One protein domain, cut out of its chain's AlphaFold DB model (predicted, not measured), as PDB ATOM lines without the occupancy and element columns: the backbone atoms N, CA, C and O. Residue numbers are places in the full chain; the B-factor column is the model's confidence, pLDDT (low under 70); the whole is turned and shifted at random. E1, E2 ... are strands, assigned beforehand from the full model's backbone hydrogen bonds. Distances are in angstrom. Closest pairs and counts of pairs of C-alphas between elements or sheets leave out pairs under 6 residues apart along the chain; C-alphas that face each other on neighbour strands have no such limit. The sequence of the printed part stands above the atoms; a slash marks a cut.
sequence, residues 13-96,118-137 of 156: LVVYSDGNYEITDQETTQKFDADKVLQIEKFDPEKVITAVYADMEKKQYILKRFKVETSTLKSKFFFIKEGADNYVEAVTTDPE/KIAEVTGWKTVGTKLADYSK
ATOM      1  N   LEU A  13     -41.594  18.347 -31.298       94.94
ATOM      2  CA  LEU A  13     -41.309  19.723 -30.917       94.94
ATOM      3  C   LEU A  13     -42.462  20.244 -30.064       94.94
ATOM      4  O   LEU A  13     -43.615  20.213 -30.499       94.94
ATOM      5  N   VAL A  14     -42.137  20.797 -28.899       95.56
ATOM      6  CA  VAL A  14     -43.089  21.525 -28.055       95.56
ATOM      7  C   VAL A  14     -42.574  22.939 -27.835       95.56
ATOM      8  O   VAL A  14     -41.409  23.129 -27.483       95.56
ATOM      9  N   VAL A  15     -43.431  23.938 -28.040       97.12
ATOM     10  CA  VAL A  15     -43.117  25.350 -27.785       97.12
ATOM     11  C   VAL A  15     -44.107  25.924 -26.783       97.12
ATOM     12  O   VAL A  15     -45.318  25.742 -26.921       97.12
ATOM     13  N   TYR A  16     -43.579  26.624 -25.786       97.25
ATOM     14  CA  TYR A  16     -44.310  27.111 -24.628       97.25
ATOM     15  C   TYR A  16     -44.475  28.635 -24.644       97.25
ATOM     16  O   TYR A  16     -43.631  29.371 -25.161       97.25
ATOM     17  N   SER A  17     -45.551  29.119 -24.022       96.94
ATOM     18  CA  SER A  17     -45.852  30.549 -23.876       96.94
ATOM     19  C   SER A  17     -44.840  31.300 -23.013       96.94
ATOM     20  O   SER A  17     -44.681  32.509 -23.164       96.94
ATOM     21  N   ASP A  18     -44.097  30.591 -22.166       96.56
ATOM     22  CA  ASP A  18     -43.040  31.148 -21.322       96.56
ATOM     23  C   ASP A  18     -41.710  31.382 -22.061       96.56
ATOM     24  O   ASP A  18     -40.744  31.815 -21.443       96.56
ATOM     25  N   GLY A  19     -41.636  31.109 -23.369       96.75
ATOM     26  CA  GLY A  19     -40.418  31.326 -24.152       96.75
ATOM     27  C   GLY A  19     -39.462  30.144 -24.194       96.75
ATOM     28  O   GLY A  19     -38.339  30.309 -24.673       96.75
ATOM     29  N   ASN A  20     -39.881  28.965 -23.734       96.38
ATOM     30  CA  ASN A  20     -39.119  27.732 -23.898       96.38
ATOM     31  C   ASN A  20     -39.601  26.910 -25.096       96.38
ATOM     32  O   ASN A  20     -40.787  26.878 -25.417       96.38
ATOM     33  N   TYR A  21     -38.681  26.178 -25.716       96.12
ATOM     34  CA  TYR A  21     -39.005  25.026 -26.551       96.12
ATOM     35  C   TYR A  21     -38.282  23.783 -26.028       96.12
ATOM     36  O   TYR A  21     -37.269  23.893 -25.337       96.12
ATOM     37  N   GLU A  22     -38.778  22.601 -26.369       94.69
ATOM     38  CA  GLU A  22     -38.075  21.340 -26.139       94.69
ATOM     39  C   GLU A  22     -38.327  20.365 -27.289       94.69
ATOM     40  O   GLU A  22     -39.354  20.433 -27.968       94.69
ATOM     41  N   ILE A  23     -37.366  19.465 -27.493       94.44
ATOM     42  CA  ILE A  23     -37.546  18.280 -28.327       94.44
ATOM     43  C   ILE A  23     -37.664  17.088 -27.386       94.44
ATOM     44  O   ILE A  23     -36.832  16.914 -26.495       94.44
ATOM     45  N   THR A  24     -38.691  16.272 -27.569       92.44
ATOM     46  CA  THR A  24     -38.945  15.095 -26.735       92.44
ATOM     47  C   THR A  24     -39.378  13.905 -27.584       92.44
ATOM     48  O   THR A  24     -39.652  14.056 -28.771       92.44
ATOM     49  N   ASP A  25     -39.374  12.718 -26.997       89.94
ATOM     50  CA  ASP A  25     -39.925  11.508 -27.606       89.94
ATOM     51  C   ASP A  25     -41.432  11.385 -27.296       89.94
ATOM     52  O   ASP A  25     -42.067  12.303 -26.777       89.94
ATOM     53  N   GLN A  26     -42.032  10.250 -27.646       80.00
ATOM     54  CA  GLN A  26     -43.461   9.980 -27.460       80.00
ATOM     55  C   GLN A  26     -43.792   9.370 -26.088       80.00
ATOM     56  O   GLN A  26     -44.723   8.567 -25.964       80.00
ATOM     57  N   GLU A  27     -43.037   9.707 -25.041       76.81
ATOM     58  CA  GLU A  27     -43.277   9.148 -23.713       76.81
ATOM     59  C   GLU A  27     -44.702   9.435 -23.212       76.81
ATOM     60  O   GLU A  27     -45.089  10.561 -22.908       76.81
ATOM     61  N   THR A  28     -45.492   8.368 -23.057       63.16
ATOM     62  CA  THR A  28     -46.914   8.429 -22.667       63.16
ATOM     63  C   THR A  28     -47.137   9.011 -21.265       63.16
ATOM     64  O   THR A  28     -48.250   9.403 -20.915       63.16
ATOM     65  N   THR A  29     -46.097   9.062 -20.434       72.38
ATOM     66  CA  THR A  29     -46.149   9.627 -19.079       72.38
ATOM     67  C   THR A  29     -45.915  11.136 -19.051       72.38
ATOM     68  O   THR A  29     -46.185  11.763 -18.021       72.38
ATOM     69  N   GLN A  30     -45.440  11.734 -20.150       75.19
ATOM     70  CA  GLN A  30     -45.158  13.160 -20.212       75.19
ATOM     71  C   GLN A  30     -46.468  13.952 -20.203       75.19
ATOM     72  O   GLN A  30     -47.300  13.860 -21.104       75.19
ATOM     73  N   LYS A  31     -46.672  14.734 -19.140       78.19
ATOM     74  CA  LYS A  31     -47.834  15.614 -19.006       78.19
ATOM     75  C   LYS A  31     -47.452  17.016 -19.441       78.19
ATOM     76  O   LYS A  31     -46.683  17.688 -18.754       78.19
ATOM     77  N   PHE A  32     -48.023  17.455 -20.554       83.19
ATOM     78  CA  PHE A  32     -47.932  18.842 -20.978       83.19
ATOM     79  C   PHE A  32     -49.019  19.673 -20.304       83.19
ATOM     80  O   PHE A  32     -50.178  19.262 -20.224       83.19
ATOM     81  N   ASP A  33     -48.637  20.850 -19.827       86.38
ATOM     82  CA  ASP A  33     -49.584  21.858 -19.371       86.38
ATOM     83  C   ASP A  33     -50.224  22.506 -20.605       86.38
ATOM     84  O   ASP A  33     -49.595  23.324 -21.278       86.38
ATOM     85  N   ALA A  34     -51.444  22.077 -20.940       83.31
ATOM     86  CA  ALA A  34     -52.129  22.470 -22.169       83.31
ATOM     87  C   ALA A  34     -52.296  23.993 -22.294       83.31
ATOM     88  O   ALA A  34     -52.232  24.514 -23.402       83.31
ATOM     89  N   ASP A  35     -52.420  24.705 -21.169       89.00
ATOM     90  CA  ASP A  35     -52.578  26.162 -21.149       89.00
ATOM     91  C   ASP A  35     -51.269  26.900 -21.481       89.00
ATOM     92  O   ASP A  35     -51.275  28.081 -21.827       89.00
ATOM     93  N   LYS A  36     -50.125  26.211 -21.381       92.69
ATOM     94  CA  LYS A  36     -48.800  26.769 -21.679       92.69
ATOM     95  C   LYS A  36     -48.265  26.353 -23.039       92.69
ATOM     96  O   LYS A  36     -47.326  26.983 -23.515       92.69
ATOM     97  N   VAL A  37     -48.801  25.302 -23.653       95.06
ATOM     98  CA  VAL A  37     -48.334  24.823 -24.959       95.06
ATOM     99  C   VAL A  37     -48.950  25.667 -26.071       95.06
ATOM    100  O   VAL A  37     -50.163  25.700 -26.240       95.06
ATOM    101  N   LEU A  38     -48.097  26.312 -26.868       95.56
ATOM    102  CA  LEU A  38     -48.507  27.082 -28.045       95.56
ATOM    103  C   LEU A  38     -48.422  26.277 -29.341       95.56
ATOM    104  O   LEU A  38     -49.222  26.484 -30.248       95.56
ATOM    105  N   GLN A  39     -47.445  25.376 -29.440       94.75
ATOM    106  CA  GLN A  39     -47.247  24.509 -30.599       94.75
ATOM    107  C   GLN A  39     -46.791  23.136 -30.112       94.75
ATOM    108  O   GLN A  39     -45.876  23.045 -29.294       94.75
ATOM    109  N   ILE A  40     -47.406  22.083 -30.646       93.88
ATOM    110  CA  ILE A  40     -46.963  20.700 -30.484       93.88
ATOM    111  C   ILE A  40     -47.111  19.975 -31.819       93.88
ATOM    112  O   ILE A  40     -48.197  19.932 -32.398       93.88
ATOM    113  N   GLU A  41     -46.012  19.440 -32.339       93.19
ATOM    114  CA  GLU A  41     -46.004  18.695 -33.598       93.19
ATOM    115  C   GLU A  41     -44.798  17.761 -33.699       93.19
ATOM    116  O   GLU A  41     -43.851  17.871 -32.923       93.19
ATOM    117  N   LYS A  42     -44.808  16.865 -34.691       93.31
ATOM    118  CA  LYS A  42     -43.626  16.079 -35.055       93.31
ATOM    119  C   LYS A  42     -42.465  17.018 -35.401       93.31
ATOM    120  O   LYS A  42     -42.621  17.915 -36.232       93.31
ATOM    121  N   PHE A  43     -41.323  16.806 -34.756       94.62
ATOM    122  CA  PHE A  43     -40.115  17.582 -34.977       94.62
ATOM    123  C   PHE A  43     -39.533  17.287 -36.362       94.62
ATOM    124  O   PHE A  43     -39.400  16.135 -36.772       94.62
ATOM    125  N   ASP A  44     -39.167  18.354 -37.060       94.31
ATOM    126  CA  ASP A  44     -38.453  18.320 -38.328       94.31
ATOM    127  C   ASP A  44     -37.314  19.351 -38.240       94.31
ATOM    128  O   ASP A  44     -37.598  20.546 -38.088       94.31
ATOM    129  N   PRO A  45     -36.037  18.925 -38.299       93.44
ATOM    130  CA  PRO A  45     -34.892  19.823 -38.153       93.44
ATOM    131  C   PRO A  45     -34.777  20.850 -39.287       93.44
ATOM    132  O   PRO A  45     -34.130  21.886 -39.115       93.44
ATOM    133  N   GLU A  46     -35.418  20.613 -40.436       94.62
ATOM    134  CA  GLU A  46     -35.397  21.551 -41.556       94.62
ATOM    135  C   GLU A  46     -36.439  22.660 -41.432       94.62
ATOM    136  O   GLU A  46     -36.302  23.712 -42.075       94.62
ATOM    137  N   LYS A  47     -37.452  22.479 -40.577       96.25
ATOM    138  CA  LYS A  47     -38.477  23.496 -40.357       96.25
ATOM    139  C   LYS A  47     -37.943  24.681 -39.563       96.25
ATOM    140  O   LYS A  47     -37.189  24.565 -38.599       96.25
ATOM    141  N   VAL A  48     -38.406  25.859 -39.966       97.25
ATOM    142  CA  VAL A  48     -38.124  27.122 -39.283       97.25
ATOM    143  C   VAL A  48     -39.237  27.394 -38.284       97.25
ATOM    144  O   VAL A  48     -40.399  27.515 -38.664       97.25
ATOM    145  N   ILE A  49     -38.875  27.580 -37.021       97.88
ATOM    146  CA  ILE A  49     -39.781  28.098 -36.003       97.88
ATOM    147  C   ILE A  49     -39.895  29.605 -36.210       97.88
ATOM    148  O   ILE A  49     -38.904  30.334 -36.136       97.88
ATOM    149  N   THR A  50     -41.112  30.073 -36.467       98.38
ATOM    150  CA  THR A  50     -41.459  31.492 -36.512       98.38
ATOM    151  C   THR A  50     -42.287  31.828 -35.282       98.38
ATOM    152  O   THR A  50     -43.394  31.321 -35.116       98.38
ATOM    153  N   ALA A  51     -41.751  32.691 -34.424       98.12
ATOM    154  CA  ALA A  51     -42.377  33.093 -33.176       98.12
ATOM    155  C   ALA A  51     -42.527  34.614 -33.100       98.12
ATOM    156  O   ALA A  51     -41.634  35.365 -33.504       98.12
ATOM    157  N   VAL A  52     -43.646  35.061 -32.539       98.06
ATOM    158  CA  VAL A  52     -43.854  36.439 -32.103       98.06
ATOM    159  C   VAL A  52     -43.929  36.442 -30.587       98.06
ATOM    160  O   VAL A  52     -44.704  35.683 -30.011       98.06
ATOM    161  N   TYR A  53     -43.126  37.278 -29.939       98.25
ATOM    162  CA  TYR A  53     -43.105  37.393 -28.482       98.25
ATOM    163  C   TYR A  53     -43.131  38.858 -28.043       98.25
ATOM    164  O   TYR A  53     -42.720  39.753 -28.785       98.25
ATOM    165  N   ALA A  54     -43.633  39.111 -26.840       97.94
ATOM    166  CA  ALA A  54     -43.676  40.433 -26.240       97.94
ATOM    167  C   ALA A  54     -42.390  40.712 -25.443       97.94
ATOM    168  O   ALA A  54     -42.031  39.955 -24.545       97.94
ATOM    169  N   ASP A  55     -41.714  41.820 -25.758       97.69
ATOM    170  CA  ASP A  55     -40.680  42.436 -24.919       97.69
ATOM    171  C   ASP A  55     -41.343  43.558 -24.115       97.69
ATOM    172  O   ASP A  55     -41.530  44.685 -24.593       97.69
ATOM    173  N   MET A  56     -41.763  43.226 -22.897       97.50
ATOM    174  CA  MET A  56     -42.579  44.085 -22.045       97.50
ATOM    175  C   MET A  56     -41.796  45.227 -21.413       97.50
ATOM    176  O   MET A  56     -42.407  46.243 -21.062       97.50
ATOM    177  N   GLU A  57     -40.473  45.103 -21.324       96.38
ATOM    178  CA  GLU A  57     -39.578  46.191 -20.934       96.38
ATOM    179  C   GLU A  57     -39.634  47.318 -21.976       96.38
ATOM    180  O   GLU A  57     -39.815  48.485 -21.638       96.38
ATOM    181  N   LYS A  58     -39.560  46.957 -23.263       96.62
ATOM    182  CA  LYS A  58     -39.574  47.911 -24.383       96.62
ATOM    183  C   LYS A  58     -40.961  48.174 -24.969       96.62
ATOM    184  O   LYS A  58     -41.074  48.967 -25.900       96.62
ATOM    185  N   LYS A  59     -42.004  47.520 -24.445       97.00
ATOM    186  CA  LYS A  59     -43.389  47.584 -24.943       97.00
ATOM    187  C   LYS A  59     -43.461  47.373 -26.458       97.00
ATOM    188  O   LYS A  59     -44.037  48.178 -27.186       97.00
ATOM    189  N   GLN A  60     -42.904  46.262 -26.930       97.38
ATOM    190  CA  GLN A  60     -42.906  45.904 -28.349       97.38
ATOM    191  C   GLN A  60     -43.131  44.409 -28.562       97.38
ATOM    192  O   GLN A  60     -42.775  43.592 -27.717       97.38
ATOM    193  N   TYR A  61     -43.670  44.064 -29.724       97.88
ATOM    194  CA  TYR A  61     -43.670  42.703 -30.240       97.88
ATOM    195  C   TYR A  61     -42.436  42.480 -31.110       97.88
ATOM    196  O   TYR A  61     -42.110  43.302 -31.973       97.88
ATOM    197  N   ILE A  62     -41.764  41.357 -30.893       98.31
ATOM    198  CA  ILE A  62     -40.580  40.926 -31.628       98.31
ATOM    199  C   ILE A  62     -40.928  39.692 -32.450       98.31
ATOM    200  O   ILE A  62     -41.498  38.733 -31.938       98.31
ATOM    201  N   LEU A  63     -40.549  39.720 -33.723       98.25
ATOM    202  CA  LEU A  63     -40.564  38.579 -34.620       98.25
ATOM    203  C   LEU A  63     -39.203  37.890 -34.592       98.25
ATOM    204  O   LEU A  63     -38.179  38.507 -34.891       98.25
ATOM    205  N   LYS A  64     -39.201  36.589 -34.321       97.88
ATOM    206  CA  LYS A  64     -38.006  35.755 -34.371       97.88
ATOM    207  C   LYS A  64     -38.231  34.525 -35.238       97.88
ATOM    208  O   LYS A  64     -39.265  33.868 -35.145       97.88
ATOM    209  N   ARG A  65     -37.245  34.220 -36.081       97.88
ATOM    210  CA  ARG A  65     -37.234  33.046 -36.957       97.88
ATOM    211  C   ARG A  65     -35.918  32.306 -36.785       97.88
ATOM    212  O   ARG A  65     -34.867  32.933 -36.912       97.88
ATOM    213  N   PHE A  66     -35.975  31.013 -36.485       97.56
ATOM    214  CA  PHE A  66     -34.791  30.188 -36.234       97.56
ATOM    215  C   PHE A  66     -35.054  28.712 -36.548       97.56
ATOM    216  O   PHE A  66     -36.203  28.276 -36.575       97.56
ATOM    217  N   LYS A  67     -33.989  27.945 -36.784       96.62
ATOM    218  CA  LYS A  67     -34.030  26.475 -36.787       96.62
ATOM    219  C   LYS A  67     -33.542  25.958 -35.440       96.62
ATOM    220  O   LYS A  67     -32.764  26.634 -34.764       96.62
ATOM    221  N   VAL A  68     -33.986  24.770 -35.047       94.44
ATOM    222  CA  VAL A  68     -33.449  24.127 -33.847       94.44
ATOM    223  C   VAL A  68     -32.066  23.559 -34.163       94.44
ATOM    224  O   VAL A  68     -31.911  22.789 -35.101       94.44
ATOM    225  N   GLU A  69     -31.062  23.951 -33.381       90.00
ATOM    226  CA  GLU A  69     -29.657  23.562 -33.600       90.00
ATOM    227  C   GLU A  69     -29.166  22.485 -32.616       90.00
ATOM    228  O   GLU A  69     -28.042  22.004 -32.723       90.00
ATOM    229  N   THR A  70     -29.984  22.123 -31.626       87.19
ATOM    230  CA  THR A  70     -29.637  21.153 -30.579       87.19
ATOM    231  C   THR A  70     -30.193  19.768 -30.894       87.19
ATOM    232  O   THR A  70     -31.297  19.646 -31.420       87.19
ATOM    233  N   SER A  71     -29.449  18.729 -30.522       84.44
ATOM    234  CA  SER A  71     -29.908  17.333 -30.514       84.44
ATOM    235  C   SER A  71     -30.285  16.840 -29.113       84.44
ATOM    236  O   SER A  71     -30.699  15.693 -28.951       84.44
ATOM    237  N   THR A  72     -30.138  17.681 -28.085       91.50
ATOM    238  CA  THR A  72     -30.457  17.311 -26.704       91.50
ATOM    239  C   THR A  72     -31.966  17.191 -26.524       91.50
ATOM    240  O   THR A  72     -32.699  18.169 -26.678       91.50
ATOM    241  N   LEU A  73     -32.408  15.998 -26.136       91.44
ATOM    242  CA  LEU A  73     -33.808  15.702 -25.850       91.44
ATOM    243  C   LEU A  73     -34.175  16.048 -24.401       91.44
ATOM    244  O   LEU A  73     -33.308  16.140 -23.527       91.44
ATOM    245  N   LYS A  74     -35.477  16.212 -24.146       89.19
ATOM    246  CA  LYS A  74     -36.081  16.367 -22.807       89.19
ATOM    247  C   LYS A  74     -35.471  17.506 -21.985       89.19
ATOM    248  O   LYS A  74     -35.411  17.455 -20.759       89.19
ATOM    249  N   SER A  75     -34.981  18.527 -22.678       92.62
ATOM    250  CA  SER A  75     -34.378  19.719 -22.096       92.62
ATOM    251  C   SER A  75     -35.058  20.947 -22.674       92.62
ATOM    252  O   SER A  75     -35.253  21.040 -23.887       92.62
ATOM    253  N   LYS A  76     -35.398  21.896 -21.800       93.19
ATOM    254  CA  LYS A  76     -35.991  23.168 -22.201       93.19
ATOM    255  C   LYS A  76     -34.910  24.162 -22.597       93.19
ATOM    256  O   LYS A  76     -33.921  24.335 -21.887       93.19
ATOM    257  N   PHE A  77     -35.137  24.835 -23.715       95.56
ATOM    258  CA  PHE A  77     -34.268  25.866 -24.256       95.56
ATOM    259  C   PHE A  77     -35.039  27.178 -24.354       95.56
ATOM    260  O   PHE A  77     -36.024  27.284 -25.086       95.56
ATOM    261  N   PHE A  78     -34.576  28.183 -23.617       96.38
ATOM    262  CA  PHE A  78     -35.175  29.510 -23.605       96.38
ATOM    263  C   PHE A  78     -34.722  30.313 -24.829       96.38
ATOM    264  O   PHE A  78     -33.526  30.524 -25.027       96.38
ATOM    265  N   PHE A  79     -35.664  30.749 -25.668       96.69
ATOM    266  CA  PHE A  79     -35.361  31.356 -26.969       96.69
ATOM    267  C   PHE A  79     -35.845  32.800 -27.114       96.69
ATOM    268  O   PHE A  79     -35.665  33.385 -28.180       96.69
ATOM    269  N   ILE A  80     -36.455  33.413 -26.105       97.12
ATOM    270  CA  ILE A  80     -36.814  34.839 -26.162       97.12
ATOM    271  C   ILE A  80     -35.809  35.680 -25.373       97.12
ATOM    272  O   ILE A  80     -34.914  35.159 -24.713       97.12
ATOM    273  N   LYS A  81     -35.918  37.006 -25.465       96.06
ATOM    274  CA  LYS A  81     -35.137  37.896 -24.600       96.06
ATOM    275  C   LYS A  81     -35.611  37.727 -23.151       96.06
ATOM    276  O   LYS A  81     -36.811  37.824 -22.891       96.06
ATOM    277  N   GLU A  82     -34.678  37.545 -22.221       94.69
ATOM    278  CA  GLU A  82     -34.984  37.548 -20.788       94.69
ATOM    279  C   GLU A  82     -35.607  38.885 -20.365       94.69
ATOM    280  O   GLU A  82     -35.211  39.959 -20.829       94.69
ATOM    281  N   GLY A  83     -36.607  38.821 -19.493       93.94
ATOM    282  CA  GLY A  83     -37.297  40.001 -18.995       93.94
ATOM    283  C   GLY A  83     -38.547  39.635 -18.212       93.94
ATOM    284  O   GLY A  83     -39.163  38.597 -18.451       93.94
ATOM    285  N   ALA A  84     -38.915  40.500 -17.269       94.81
ATOM    286  CA  ALA A  84     -40.155  40.351 -16.523       94.81
ATOM    287  C   ALA A  84     -41.361  40.470 -17.464       94.81
ATOM    288  O   ALA A  84     -41.399  41.353 -18.324       94.81
ATOM    289  N   ASP A  85     -42.336  39.582 -17.278       95.56
ATOM    290  CA  ASP A  85     -43.588  39.523 -18.036       95.56
ATOM    291  C   ASP A  85     -43.429  39.320 -19.553       95.56
ATOM    292  O   ASP A  85     -44.398  39.492 -20.289       95.56
ATOM    293  N   ASN A  86     -42.243  38.956 -20.051       97.62
ATOM    294  CA  ASN A  86     -42.091  38.552 -21.445       97.62
ATOM    295  C   ASN A  86     -42.784  37.203 -21.668       97.62
ATOM    296  O   ASN A  86     -42.669  36.291 -20.852       97.62
ATOM    297  N   TYR A  87     -43.479  37.074 -22.791       97.44
ATOM    298  CA  TYR A  87     -44.170  35.845 -23.178       97.44
ATOM    299  C   TYR A  87     -44.228  35.726 -24.694       97.44
ATOM    300  O   TYR A  87     -44.097  36.710 -25.426       97.44
ATOM    301  N   VAL A  88     -44.432  34.505 -25.164       98.00
ATOM    302  CA  VAL A  88     -44.648  34.202 -26.574       98.00
ATOM    303  C   VAL A  88     -46.133  34.350 -26.878       98.00
ATOM    304  O   VAL A  88     -46.972  33.740 -26.224       98.00
ATOM    305  N   GLU A  89     -46.449  35.176 -27.867       97.06
ATOM    306  CA  GLU A  89     -47.817  35.462 -28.304       97.06
ATOM    307  C   GLU A  89     -48.295  34.411 -29.311       97.06
ATOM    308  O   GLU A  89     -49.406  33.901 -29.217       97.06
ATOM    309  N   ALA A  90     -47.449  34.068 -30.285       96.62
ATOM    310  CA  ALA A  90     -47.817  33.165 -31.368       96.62
ATOM    311  C   ALA A  90     -46.600  32.415 -31.913       96.62
ATOM    312  O   ALA A  90     -45.521  32.990 -32.060       96.62
ATOM    313  N   VAL A  91     -46.787  31.143 -32.272       97.69
ATOM    314  CA  VAL A  91     -45.750  30.288 -32.873       97.69
ATOM    315  C   VAL A  91     -46.320  29.516 -34.054       97.69
ATOM    316  O   VAL A  91     -47.472  29.096 -34.020       97.69
ATOM    317  N   THR A  92     -45.516  29.333 -35.098       97.19
ATOM    318  CA  THR A  92     -45.807  28.428 -36.211       97.19
ATOM    319  C   THR A  92     -44.517  27.872 -36.811       97.19
ATOM    320  O   THR A  92     -43.448  28.474 -36.683       97.19
ATOM    321  N   THR A  93     -44.626  26.741 -37.498       97.06
ATOM    322  CA  THR A  93     -43.566  26.137 -38.316       97.06
ATOM    323  C   THR A  93     -43.921  26.122 -39.810       97.06
ATOM    324  O   THR A  93     -43.242  25.469 -40.603       97.06
ATOM    325  N   ASP A  94     -44.982  26.838 -40.210       95.50
ATOM    326  CA  ASP A  94     -45.350  27.012 -41.619       95.50
ATOM    327  C   ASP A  94     -44.180  27.671 -42.387       95.50
ATOM    328  O   ASP A  94     -43.627  28.667 -41.903       95.50
ATOM    329  N   PRO A  95     -43.767  27.138 -43.556       92.88
ATOM    330  CA  PRO A  95     -42.673  27.703 -44.348       92.88
ATOM    331  C   PRO A  95     -42.961  29.122 -44.861       92.88
ATOM    332  O   PRO A  95     -42.029  29.916 -45.019       92.88
ATOM    333  N   GLU A  96     -44.233  29.471 -45.076       94.75
ATOM    334  CA  GLU A  96     -44.678  30.793 -45.521       94.75
ATOM    335  C   GLU A  96     -45.609  31.443 -44.481       94.75
ATOM    336  O   GLU A  96     -46.792  31.680 -44.741       94.75
ATOM    337  N   LYS A 118     -40.792  37.796 -45.185       94.62
ATOM    338  CA  LYS A 118     -40.275  39.015 -45.834       94.62
ATOM    339  C   LYS A 118     -39.843  40.101 -44.841       94.62
ATOM    340  O   LYS A 118     -39.276  41.100 -45.264       94.62
ATOM    341  N   ILE A 119     -40.168  39.943 -43.556       94.81
ATOM    342  CA  ILE A 119     -39.911  40.941 -42.503       94.81
ATOM    343  C   ILE A 119     -38.649  40.585 -41.718       94.81
ATOM    344  O   ILE A 119     -37.872  41.469 -41.365       94.81
ATOM    345  N   ALA A 120     -38.445  39.299 -41.438       95.25
ATOM    346  CA  ALA A 120     -37.269  38.809 -40.737       95.25
ATOM    347  C   ALA A 120     -36.682  37.601 -41.463       95.25
ATOM    348  O   ALA A 120     -37.413  36.720 -41.924       95.25
ATOM    349  N   GLU A 121     -35.358  37.542 -41.523       95.12
ATOM    350  CA  GLU A 121     -34.626  36.368 -41.987       95.12
ATOM    351  C   GLU A 121     -34.510  35.315 -40.880       95.12
ATOM    352  O   GLU A 121     -34.833  35.563 -39.715       95.12
ATOM    353  N   VAL A 122     -34.067  34.117 -41.257       95.44
ATOM    354  CA  VAL A 122     -33.752  33.062 -40.293       95.44
ATOM    355  C   VAL A 122     -32.427  33.409 -39.625       95.44
ATOM    356  O   VAL A 122     -31.427  33.643 -40.294       95.44
ATOM    357  N   THR A 123     -32.427  33.444 -38.298       94.06
ATOM    358  CA  THR A 123     -31.246  33.734 -37.479       94.06
ATOM    359  C   THR A 123     -31.057  32.642 -36.426       94.06
ATOM    360  O   THR A 123     -31.900  31.756 -36.287       94.06
ATOM    361  N   GLY A 124     -29.951  32.686 -35.680       89.56
ATOM    362  CA  GLY A 124     -29.697  31.722 -34.608       89.56
ATOM    363  C   GLY A 124     -30.695  31.845 -33.451       89.56
ATOM    364  O   GLY A 124     -31.181  32.929 -33.124       89.56
ATOM    365  N   TRP A 125     -30.955  30.741 -32.755       86.56
ATOM    366  CA  TRP A 125     -31.937  30.692 -31.663       86.56
ATOM    367  C   TRP A 125     -31.569  31.537 -30.430       86.56
ATOM    368  O   TRP A 125     -32.410  31.717 -29.556       86.56
ATOM    369  N   LYS A 126     -30.362  32.112 -30.350       89.88
ATOM    370  CA  LYS A 126     -29.944  33.033 -29.272       89.88
ATOM    371  C   LYS A 126     -30.112  34.520 -29.603       89.88
ATOM    372  O   LYS A 126     -29.869  35.364 -28.747       89.88
ATOM    373  N   THR A 127     -30.493  34.871 -30.831       94.00
ATOM    374  CA  THR A 127     -30.682  36.280 -31.219       94.00
ATOM    375  C   THR A 127     -31.939  36.872 -30.580       94.00
ATOM    376  O   THR A 127     -32.812  36.151 -30.114       94.00
ATOM    377  N   VAL A 128     -32.075  38.196 -30.564       95.06
ATOM    378  CA  VAL A 128     -33.319  38.828 -30.086       95.06
ATOM    379  C   VAL A 128     -34.425  38.699 -31.142       95.06
ATOM    380  O   VAL A 128     -35.548  38.338 -30.820       95.06
ATOM    381  N   GLY A 129     -34.102  38.924 -32.416       96.19
ATOM    382  CA  GLY A 129     -35.075  39.012 -33.506       96.19
ATOM    383  C   GLY A 129     -35.315  40.457 -33.949       96.19
ATOM    384  O   GLY A 129     -34.573  41.368 -33.579       96.19
ATOM    385  N   THR A 130     -36.353  40.661 -34.755       97.62
ATOM    386  CA  THR A 130     -36.688  41.941 -35.394       97.62
ATOM    387  C   THR A 130     -37.948  42.533 -34.777       97.62
ATOM    388  O   THR A 130     -38.932  41.826 -34.572       97.62
ATOM    389  N   LYS A 131     -37.965  43.844 -34.511       97.38
ATOM    390  CA  LYS A 131     -39.181  44.532 -34.056       97.38
ATOM    391  C   LYS A 131     -40.299  44.377 -35.095       97.38
ATOM    392  O   LYS A 131     -40.117  44.752 -36.249       97.38
ATOM    393  N   LEU A 132     -41.450  43.859 -34.668       96.25
ATOM    394  CA  LEU A 132     -42.624  43.654 -35.516       96.25
ATOM    395  C   LEU A 132     -43.625  44.807 -35.391       96.25
ATOM    396  O   LEU A 132     -44.080  45.346 -36.396       96.25
ATOM    397  N   ALA A 133     -43.974  45.175 -34.158       95.44
ATOM    398  CA  ALA A 133     -44.961  46.207 -33.857       95.44
ATOM    399  C   ALA A 133     -44.772  46.744 -32.433       95.44
ATOM    400  O   ALA A 133     -44.114  46.115 -31.604       95.44
ATOM    401  N   ASP A 134     -45.372  47.892 -32.131       95.75
ATOM    402  CA  ASP A 134     -45.490  48.360 -30.751       95.75
ATOM    403  C   ASP A 134     -46.532  47.529 -29.996       95.75
ATOM    404  O   ASP A 134     -47.571  47.139 -30.542       95.75
ATOM    405  N   TYR A 135     -46.249  47.253 -28.726       94.94
ATOM    406  CA  TYR A 135     -47.141  46.487 -27.873       94.94
ATOM    407  C   TYR A 135     -48.407  47.289 -27.575       94.94
ATOM    408  O   TYR A 135     -48.354  48.447 -27.157       94.94
ATOM    409  N   SER A 136     -49.556  46.637 -27.707       92.62
ATOM    410  CA  SER A 136     -50.823  47.132 -27.185       92.62
ATOM    411  C   SER A 136     -51.622  45.962 -26.646       92.62
ATOM    412  O   SER A 136     -51.678  44.908 -27.263       92.62
ATOM    413  N   LYS A 137     -52.320  46.178 -25.529       87.75
ATOM    414  CA  LYS A 137     -53.214  45.168 -24.941       87.75
ATOM    415  C   LYS A 137     -54.398  44.799 -25.841       87.75
ATOM    416  O   LYS A 137     -55.073  43.822 -25.568       87.75
TER     417      LYS A 137
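What this domain is: This is residues 13 to 96 and 118 to 137 of the 156 residues of an uncharacterized protein of Chitinophagaceae bacterium (UniProt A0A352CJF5). With little regular structure, two small antiparallel sheets, E2 E1 E3 and E6 E4 E5 E7, form a sandwich only partly face to face; residues 77 to 78 of a long link pair with E2. The 104 printed residues hold no named helix and seven strands, E1 to E7 in chain order, with 40 residues: all strand. The whole is compact, radius of gyration of the C-alphas 13.5 A, spanning 41 by 26 by 21 A.

Where its parts are: Find C-alpha 13 at (-41.309, 19.723, -30.917), where E1, residues 13 to 16, begins. Next come E2, 20 to 24; E3, 37 to 42; E4, 49 to 55, 18.1 A long; E5, 60 to 66, 19.4 A; E6, 87 to 92; and E7, 130 to 134, ending at (-45.490, 48.360, -30.751).

How they stand to each other: Look for N and O within hydrogen-bond range: N 16 and O 20, 2.8 A, in hairpin E1 and E2; N 15 and O 39, 2.9 A, between E1 and E3; 2.8 A each for N 51 and O 64 in hairpin E4 and E5, N 52 and O 90 between E4 and E6, and N 63 and O 130 between E5 and E7. The closest C-alphas of E3 and E6 are Gln 39 and Val 91, 6.4 A.

The domain as a whole: Residues 97 to 117 are cut out, leaving 9.3 A between C-alphas 96 and 118. Links E2 to E3 and E5 to E6 are long. Residue 28 has pLDDT under 70.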